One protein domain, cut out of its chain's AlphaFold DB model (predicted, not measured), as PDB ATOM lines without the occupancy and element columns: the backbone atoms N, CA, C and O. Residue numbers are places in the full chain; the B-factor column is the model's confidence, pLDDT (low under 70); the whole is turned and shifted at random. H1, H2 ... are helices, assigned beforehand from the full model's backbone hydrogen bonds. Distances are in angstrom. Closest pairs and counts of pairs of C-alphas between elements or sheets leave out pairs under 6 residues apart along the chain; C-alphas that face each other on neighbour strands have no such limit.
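This is residues 200 to 267 of the 395 residues of an uncharacterized protein of Pseudoalteromonas sp. H105 (UniProt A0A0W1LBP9). One long helix, H1, makes the length of the domain, and the chain then folds back so that the short helix H2 packs on the later part of H1. Residues 200 to 226 of H1 stick out as a free arm. The printed part has 68 residues with two named helices, H1 then H2, and no named strand; its class is all helix. It is extended, a rod spanning 68 by 17 by 15 A, with a radius of gyration of the C-alphas of 20.0 A.

H1, residues 200 to 244, touches H2, residues 256 to 264, with its residues 227 to 238 alone. Their closest C-alphas are those of Val 231 and Leu 256, 5.6 A apart. The two run the same way at a steep tilt of 47 degrees. Every O i to N i+4 pair is within hydrogen-bond range in H2, and 40 of 41 in H1.

H1 begins at C-alpha 200 (139.169, 280.444, 344.375) and measures 65.6 A to C-alpha 244. H2 measures 12.2 A and ends at C-alpha 264 (188.470, 259.844, 343.578).

The C-alphas farthest apart are those of Phe 200 and Gly 246, 68.3 A. The printed part has no cut. The link from H1 to H2 is long, 11 residues. Confidence is low, with pLDDT under 70, in 22 residues, among them 240 to 254.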
ATOM      1  N   PHE A 200     138.613 280.746 345.700       86.25
ATOM      2  CA  PHE A 200     139.169 280.444 344.375       86.25
ATOM      3  C   PHE A 200     140.691 280.623 344.319       86.25
ATOM      4  O   PHE A 200     141.376 279.884 343.606       86.25
ATOM      5  N   ALA A 201     141.255 281.565 345.081       84.88
ATOM      6  CA  ALA A 201     142.703 281.697 345.228       84.88
ATOM      7  C   ALA A 201     143.321 280.441 345.866       84.88
ATOM      8  O   ALA A 201     144.239 279.855 345.286       84.88
ATOM      9  N   LEU A 202     142.754 279.967 346.977       87.19
ATOM     10  CA  LEU A 202     143.191 278.749 347.663       87.19
ATOM     11  C   LEU A 202     143.036 277.506 346.780       87.19
ATOM     12  O   LEU A 202     143.934 276.664 346.730       87.19
ATOM     13  N   LYS A 203     141.940 277.403 346.020       88.62
ATOM     14  CA  LYS A 203     141.714 276.289 345.088       88.62
ATOM     15  C   LYS A 203     142.767 276.240 343.972       88.62
ATOM     16  O   LYS A 203     143.292 275.166 343.669       88.62
ATOM     17  N   ARG A 204     143.146 277.397 343.413       87.19
ATOM     18  CA  ARG A 204     144.258 277.496 342.446       87.19
ATOM     19  C   ARG A 204     145.586 277.083 343.054       87.19
ATOM     20  O   ARG A 204     146.358 276.365 342.416       87.19
ATOM     21  N   GLU A 205     145.857 277.538 344.273       86.88
ATOM     22  CA  GLU A 205     147.081 277.183 344.980       86.88
ATOM     23  C   GLU A 205     147.159 275.676 345.240       86.88
ATOM     24  O   GLU A 205     148.190 275.060 344.960       86.88
ATOM     25  N   GLN A 206     146.060 275.066 345.685       91.50
ATOM     26  CA  GLN A 206     145.957 273.626 345.885       91.50
ATOM     27  C   GLN A 206     146.289 272.859 344.600       91.50
ATOM     28  O   GLN A 206     147.126 271.954 344.623       91.50
ATOM     29  N   GLU A 207     145.687 273.229 343.467       90.00
ATOM     30  CA  GLU A 207     145.939 272.549 342.194       90.00
ATOM     31  C   GLU A 207     147.398 272.711 341.737       90.00
ATOM     32  O   GLU A 207     148.026 271.751 341.278       90.00
ATOM     33  N   ARG A 208     147.984 273.902 341.922       87.62
ATOM     34  CA  ARG A 208     149.410 274.156 341.653       87.62
ATOM     35  C   ARG A 208     150.301 273.229 342.483       87.62
ATOM     36  O   ARG A 208     151.183 272.570 341.930       87.62
ATOM     37  N   LEU A 209     150.051 273.135 343.788       89.62
ATOM     38  CA  LEU A 209     150.813 272.273 344.694       89.62
ATOM     39  C   LEU A 209     150.664 270.790 344.331       89.62
ATOM     40  O   LEU A 209     151.647 270.050 344.354       89.62
ATOM     41  N   LEU A 210     149.469 270.349 343.930       91.94
ATOM     42  CA  LEU A 210     149.241 268.979 343.462       91.94
ATOM     43  C   LEU A 210     150.013 268.671 342.170       91.94
ATOM     44  O   LEU A 210     150.581 267.579 342.041       91.94
ATOM     45  N   LYS A 211     150.071 269.616 341.225       90.50
ATOM     46  CA  LYS A 211     150.876 269.490 340.000       90.50
ATOM     47  C   LYS A 211     152.372 269.410 340.313       90.50
ATOM     48  O   LYS A 211     153.044 268.501 339.814       90.50
ATOM     49  N   ASP A 212     152.876 270.282 341.184       89.19
ATOM     50  CA  ASP A 212     154.278 270.277 341.621       89.19
ATOM     51  C   ASP A 212     154.640 268.969 342.334       89.19
ATOM     52  O   ASP A 212     155.662 268.348 342.035       89.19
ATOM     53  N   LEU A 213     153.762 268.474 343.208       92.56
ATOM     54  CA  LEU A 213     153.933 267.198 343.897       92.56
ATOM     55  C   LEU A 213     154.021 266.039 342.891       92.56
ATOM     56  O   LEU A 213     154.936 265.214 342.973       92.56
ATOM     57  N   LYS A 214     153.119 265.986 341.899       92.94
ATOM     58  CA  LYS A 214     153.164 264.978 340.825       92.94
ATOM     59  C   LYS A 214     154.472 265.061 340.026       92.94
ATOM     60  O   LYS A 214     155.064 264.021 339.733       92.94
ATOM     61  N   LYS A 215     154.945 266.268 339.698       91.12
ATOM     62  CA  LYS A 215     156.207 266.488 338.973       91.12
ATOM     63  C   LYS A 215     157.418 266.028 339.786       91.12
ATOM     64  O   LYS A 215     158.235 265.268 339.270       91.12
ATOM     65  N   ASN A 216     157.495 266.410 341.058       89.19
ATOM     66  CA  ASN A 216     158.588 266.033 341.953       89.19
ATOM     67  C   ASN A 216     158.619 264.522 342.205       89.19
ATOM     68  O   ASN A 216     159.688 263.916 342.189       89.19
ATOM     69  N   LYS A 217     157.452 263.875 342.344       90.38
ATOM     70  CA  LYS A 217     157.370 262.408 342.407       90.38
ATOM     71  C   LYS A 217     157.937 261.765 341.142       90.38
ATOM     72  O   LYS A 217     158.790 260.888 341.259       90.38
ATOM     73  N   LYS A 218     157.549 262.231 339.948       88.69
ATOM     74  CA  LYS A 218     158.103 261.729 338.675       88.69
ATOM     75  C   LYS A 218     159.623 261.916 338.590       88.69
ATOM     76  O   LYS A 218     160.319 260.968 338.245       88.69
ATOM     77  N   GLN A 219     160.136 263.088 338.971       85.88
ATOM     78  CA  GLN A 219     161.579 263.355 339.004       85.88
ATOM     79  C   GLN A 219     162.319 262.481 340.020       85.88
ATOM     80  O   GLN A 219     163.415 262.010 339.748       85.88
ATOM     81  N   SER A 220     161.730 262.215 341.187       83.12
ATOM     82  CA  SER A 220     162.346 261.332 342.183       83.12
ATOM     83  C   SER A 220     162.483 259.895 341.672       83.12
ATOM     84  O   SER A 220     163.484 259.236 341.946       83.12
ATOM     85  N   VAL A 221     161.506 259.421 340.890       84.00
ATOM     86  CA  VAL A 221     161.556 258.106 340.245       84.00
ATOM     87  C   VAL A 221     162.613 258.099 339.142       84.00
ATOM     88  O   VAL A 221     163.451 257.202 339.125       84.00
ATOM     89  N   SER A 222     162.656 259.123 338.280       79.38
ATOM     90  CA  SER A 222     163.682 259.208 337.232       79.38
ATOM     91  C   SER A 222     165.097 259.338 337.803       79.38
ATOM     92  O   SER A 222     166.012 258.712 337.289       79.38
ATOM     93  N   LEU A 223     165.291 260.083 338.897       78.75
ATOM     94  CA  LEU A 223     166.584 260.208 339.579       78.75
ATOM     95  C   LEU A 223     167.055 258.893 340.208       78.75
ATOM     96  O   LEU A 223     168.260 258.654 340.264       78.75
ATOM     97  N   LYS A 224     166.139 258.041 340.687       76.06
ATOM     98  CA  LYS A 224     166.485 256.692 341.164       76.06
ATOM     99  C   LYS A 224     166.997 255.824 340.014       76.06
ATOM    100  O   LYS A 224     168.080 255.263 340.139       76.06
ATOM    101  N   ILE A 225     166.292 255.831 338.882       73.69
ATOM    102  CA  ILE A 225     166.707 255.133 337.654       73.69
ATOM    103  C   ILE A 225     168.060 255.672 337.156       73.69
ATOM    104  O   ILE A 225     168.976 254.910 336.862       73.69
ATOM    105  N   ASP A 226     168.243 256.994 337.127       75.88
ATOM    106  CA  ASP A 226     169.517 257.618 336.755       75.88
ATOM    107  C   ASP A 226     170.645 257.272 337.722       75.88
ATOM    108  O   ASP A 226     171.795 257.137 337.307       75.88
ATOM    109  N   ARG A 227     170.353 257.141 339.019       73.44
ATOM    110  CA  ARG A 227     171.341 256.732 340.018       73.44
ATOM    111  C   ARG A 227     171.789 255.295 339.776       73.44
ATOM    112  O   ARG A 227     172.991 255.058 339.807       73.44
ATOM    113  N   GLU A 228     170.869 254.380 339.493       73.44
ATOM    114  CA  GLU A 228     171.178 252.993 339.113       73.44
ATOM    115  C   GLU A 228     172.012 252.945 337.822       73.44
ATOM    116  O   GLU A 228     173.069 252.316 337.783       73.44
ATOM    117  N   ASN A 229     171.635 253.728 336.807       76.69
ATOM    118  CA  ASN A 229     172.406 253.863 335.569       76.69
ATOM    119  C   ASN A 229     173.809 254.457 335.803       76.69
ATOM    120  O   ASN A 229     174.782 254.021 335.187       76.69
ATOM    121  N   LYS A 230     173.946 255.457 336.685       74.88
ATOM    122  CA  LYS A 230     175.240 256.059 337.057       74.88
ATOM    123  C   LYS A 230     176.123 255.083 337.832       74.88
ATOM    124  O   LYS A 230     177.324 255.063 337.577       74.88
ATOM    125  N   VAL A 231     175.548 254.271 338.724       75.94
ATOM    126  CA  VAL A 231     176.260 253.173 339.402       75.94
ATOM    127  C   VAL A 231     176.850 252.232 338.354       75.94
ATOM    128  O   VAL A 231     178.065 252.066 338.327       75.94
ATOM    129  N   GLN A 232     176.043 251.744 337.406       73.00
ATOM    130  CA  GLN A 232     176.528 250.849 336.346       73.00
ATOM    131  C   GLN A 232     177.602 251.490 335.447       73.00
ATOM    132  O   GLN A 232     178.570 250.830 335.061       73.00
ATOM    133  N   LYS A 233     177.448 252.777 335.101       75.50
ATOM    134  CA  LYS A 233     178.423 253.520 334.283       75.50
ATOM    135  C   LYS A 233     179.759 253.754 334.985       75.50
ATOM    136  O   LYS A 233     180.760 253.837 334.287       75.50
ATOM    137  N   LEU A 234     179.783 253.891 336.310       73.44
ATOM    138  CA  LEU A 234     181.013 254.053 337.096       73.44
ATOM    139  C   LEU A 234     181.655 252.704 337.427       73.44
ATOM    140  O   LEU A 234     182.871 252.562 337.365       73.44
ATOM    141  N   GLU A 235     180.844 251.700 337.738       76.75
ATOM    142  CA  GLU A 235     181.320 250.380 338.136       76.75
ATOM    143  C   GLU A 235     182.097 249.679 337.011       76.75
ATOM    144  O   GLU A 235     183.154 249.104 337.267       76.75
ATOM    145  N   LYS A 236     181.628 249.769 335.756       77.81
ATOM    146  CA  LYS A 236     182.293 249.139 334.599       77.81
ATOM    147  C   LYS A 236     183.730 249.660 334.365       77.81
ATOM    148  O   LYS A 236     184.639 248.833 334.340       77.81
ATOM    149  N   PRO A 237     183.981 250.977 334.219       72.44
ATOM    150  CA  PRO A 237     185.332 251.522 334.073       72.44
ATOM    151  C   PRO A 237     186.231 251.250 335.275       72.44
ATOM    152  O   PRO A 237     187.393 250.917 335.083       72.44
ATOM    153  N   ILE A 238     185.709 251.357 336.503       73.50
ATOM    154  CA  ILE A 238     186.498 251.101 337.716       73.50
ATOM    155  C   ILE A 238     186.935 249.629 337.750       73.50
ATOM    156  O   ILE A 238     188.109 249.353 337.974       73.50
ATOM    157  N   LYS A 239     186.045 248.681 337.422       75.38
ATOM    158  CA  LYS A 239     186.405 247.260 337.272       75.38
ATOM    159  C   LYS A 239     187.483 247.035 336.211       75.38
ATOM    160  O   LYS A 239     188.441 246.312 336.465       75.38
ATOM    161  N   LEU A 240     187.357 247.671 335.045       67.94
ATOM    162  CA  LEU A 240     188.361 247.583 333.978       67.94
ATOM    163  C   LEU A 240     189.717 248.159 334.411       67.94
ATOM    164  O   LEU A 240     190.749 247.556 334.134       67.94
ATOM    165  N   TYR A 241     189.711 249.287 335.120       68.56
ATOM    166  CA  TYR A 241     190.917 249.932 335.631       68.56
ATOM    167  C   TYR A 241     191.640 249.059 336.666       68.56
ATOM    168  O   TYR A 241     192.833 248.799 336.528       68.56
ATOM    169  N   PHE A 242     190.921 248.533 337.660       69.94
ATOM    170  CA  PHE A 242     191.498 247.622 338.653       69.94
ATOM    171  C   PHE A 242     192.065 246.352 338.001       69.94
ATOM    172  O   PHE A 242     193.214 246.002 338.269       69.94
ATOM    173  N   ASN A 243     191.333 245.744 337.056       67.31
ATOM    174  CA  ASN A 243     191.818 244.595 336.286       67.31
ATOM    175  C   ASN A 243     193.104 244.916 335.505       67.31
ATOM    176  O   ASN A 243     194.006 244.085 335.445       67.31
ATOM    177  N   SER A 244     193.212 246.118 334.926       61.25
ATOM    178  CA  SER A 244     194.411 246.547 334.187       61.25
ATOM    179  C   SER A 244     195.656 246.698 335.068       61.25
ATOM    180  O   SER A 244     196.773 246.574 334.577       61.25
ATOM    181  N   LEU A 245     195.465 246.899 336.375       66.12
ATOM    182  CA  LEU A 245     196.523 246.952 337.382       66.12
ATOM    183  C   LEU A 245     196.745 245.602 338.092       66.12
ATOM    184  O   LEU A 245     197.501 245.539 339.057       66.12
ATOM    185  N   GLY A 246     196.076 244.528 337.651       59.88
ATOM    186  CA  GLY A 246     196.153 243.205 338.279       59.88
ATOM    187  C   GLY A 246     195.458 243.108 339.643       59.88
ATOM    188  O   GLY A 246     195.714 242.167 340.390       59.88
ATOM    189  N   MET A 247     194.586 244.062 339.980       66.38
ATOM    190  CA  MET A 247     193.820 244.098 341.228       66.38
ATOM    191  C   MET A 247     192.361 243.681 340.994       66.38
ATOM    192  O   MET A 247     191.797 243.928 339.930       66.38
ATOM    193  N   GLN A 248     191.718 243.090 342.005       61.94
ATOM    194  CA  GLN A 248     190.287 242.761 341.977       61.94
ATOM    195  C   GLN A 248     189.495 243.697 342.895       61.94
ATOM    196  O   GLN A 248     189.937 244.030 343.991       61.94
ATOM    197  N   LEU A 249     188.304 244.114 342.455       65.62
ATOM    198  CA  LEU A 249     187.333 244.758 343.341       65.62
ATOM    199  C   LEU A 249     186.649 243.695 344.198       65.62
ATOM    200  O   LEU A 249     185.918 242.860 343.672       65.62
ATOM    201  N   GLU A 250     186.875 243.760 345.509       60.06
ATOM    202  CA  GLU A 250     186.417 242.761 346.484       60.06
ATOM    203  C   GLU A 250     184.898 242.784 346.754       60.06
ATOM    204  O   GLU A 250     184.355 241.807 347.262       60.06
ATOM    205  N   GLU A 251     184.182 243.857 346.396       61.72
ATOM    206  CA  GLU A 251     182.736 243.983 346.634       61.72
ATOM    207  C   GLU A 251     181.938 244.061 345.320       61.72
ATOM    208  O   GLU A 251     182.153 244.938 344.476       61.72
ATOM    209  N   THR A 252     180.952 243.177 345.169       57.19
ATOM    210  CA  THR A 252     179.843 243.319 344.218       57.19
ATOM    211  C   THR A 252     178.665 243.981 344.943       57.19
ATOM    212  O   THR A 252     178.364 243.626 346.075       57.19
ATOM    213  N   ASP A 253     178.014 244.959 344.299       59.16
ATOM    214  CA  ASP A 253     176.915 245.791 344.845       59.16
ATOM    215  C   ASP A 253     177.336 247.032 345.675       59.16
ATOM    216  O   ASP A 253     176.879 247.319 346.786       59.16
ATOM    217  N   ILE A 254     178.248 247.825 345.104       65.44
ATOM    218  CA  ILE A 254     178.810 249.016 345.747       65.44
ATOM    219  C   ILE A 254     177.867 250.226 345.586       65.44
ATOM    220  O   ILE A 254     177.579 250.688 344.481       65.44
ATOM    221  N   LYS A 255     177.447 250.838 346.705       70.12
ATOM    222  CA  LYS A 255     176.676 252.102 346.704       70.12
ATOM    223  C   LYS A 255     177.434 253.221 345.969       70.12
ATOM    224  O   LYS A 255     178.635 253.389 346.169       70.12
ATOM    225  N   LEU A 256     176.710 254.079 345.233       65.75
ATOM    226  CA  LEU A 256     177.266 255.219 344.468       65.75
ATOM    227  C   LEU A 256     178.299 256.056 345.255       65.75
ATOM    228  O   LEU A 256     179.285 256.490 344.681       65.75
ATOM    229  N   SER A 257     178.097 256.261 346.563       66.12
ATOM    230  CA  SER A 257     179.006 257.026 347.432       66.12
ATOM    231  C   SER A 257     180.344 256.336 347.721       66.12
ATOM    232  O   SER A 257     181.335 257.019 347.958       66.12
ATOM    233  N   LYS A 258     180.392 254.998 347.732       70.94
ATOM    234  CA  LYS A 258     181.649 254.235 347.788       70.94
ATOM    235  C   LYS A 258     182.312 254.232 346.407       70.94
ATOM    236  O   LYS A 258     183.510 254.468 346.339       70.94
ATOM    237  N   LEU A 259     181.549 254.071 345.320       70.62
ATOM    238  CA  LEU A 259     182.089 254.130 343.952       70.62
ATOM    239  C   LEU A 259     182.732 255.483 343.630       70.62
ATOM    240  O   LEU A 259     183.814 255.508 343.058       70.62
ATOM    241  N   THR A 260     182.130 256.606 344.034       66.81
ATOM    242  CA  THR A 260     182.763 257.926 343.866       66.81
ATOM    243  C   THR A 260     183.996 258.105 344.744       66.81
ATOM    244  O   THR A 260     184.946 258.747 344.312       66.81
ATOM    245  N   LYS A 261     184.038 257.516 345.947       73.75
ATOM    246  CA  LYS A 261     185.259 257.503 346.771       73.75
ATOM    247  C   LYS A 261     186.376 256.686 346.123       73.75
ATOM    248  O   LYS A 261     187.508 257.147 346.111       73.75
ATOM    249  N   ILE A 262     186.054 255.521 345.564       73.06
ATOM    250  CA  ILE A 262     187.013 254.678 344.837       73.06
ATOM    251  C   ILE A 262     187.494 255.399 343.573       73.06
ATOM    252  O   ILE A 262     188.685 255.399 343.306       73.06
ATOM    253  N   ALA A 263     186.596 256.065 342.840       67.62
ATOM    254  CA  ALA A 263     186.946 256.857 341.661       67.62
ATOM    255  C   ALA A 263     187.837 258.071 341.989       67.62
ATOM    256  O   ALA A 263     188.698 258.424 341.191       67.62
ATOM    257  N   ASN A 264     187.647 258.708 343.150       70.25
ATOM    258  CA  ASN A 264     188.470 259.844 343.578       70.25
ATOM    259  C   ASN A 264     189.815 259.415 344.187       70.25
ATOM    260  O   ASN A 264     190.787 260.150 344.074       70.25
ATOM    261  N   ASN A 265     189.875 258.232 344.804       69.75
ATOM    262  CA  ASN A 265     191.091 257.629 345.355       69.75
ATOM    263  C   ASN A 265     191.541 256.437 344.497       69.75
ATOM    264  O   ASN A 265     191.840 255.362 345.020       69.75
ATOM    265  N   LEU A 266     191.549 256.613 343.172       67.56
ATOM    266  CA  LEU A 266     192.140 255.616 342.286       67.56
ATOM    267  C   LEU A 266     193.647 255.504 342.590       67.56
ATOM    268  O   LEU A 266     194.283 256.517 342.900       67.56
ATOM    269  N   PRO A 267     194.231 254.296 342.510       64.44
ATOM    270  CA  PRO A 267     195.678 254.099 342.546       64.44
ATOM    271  C   PRO A 267     196.398 255.127 341.659       64.44
ATOM    272  O   PRO A 267     196.020 255.322 340.506       64.44
TER     273      PRO A 267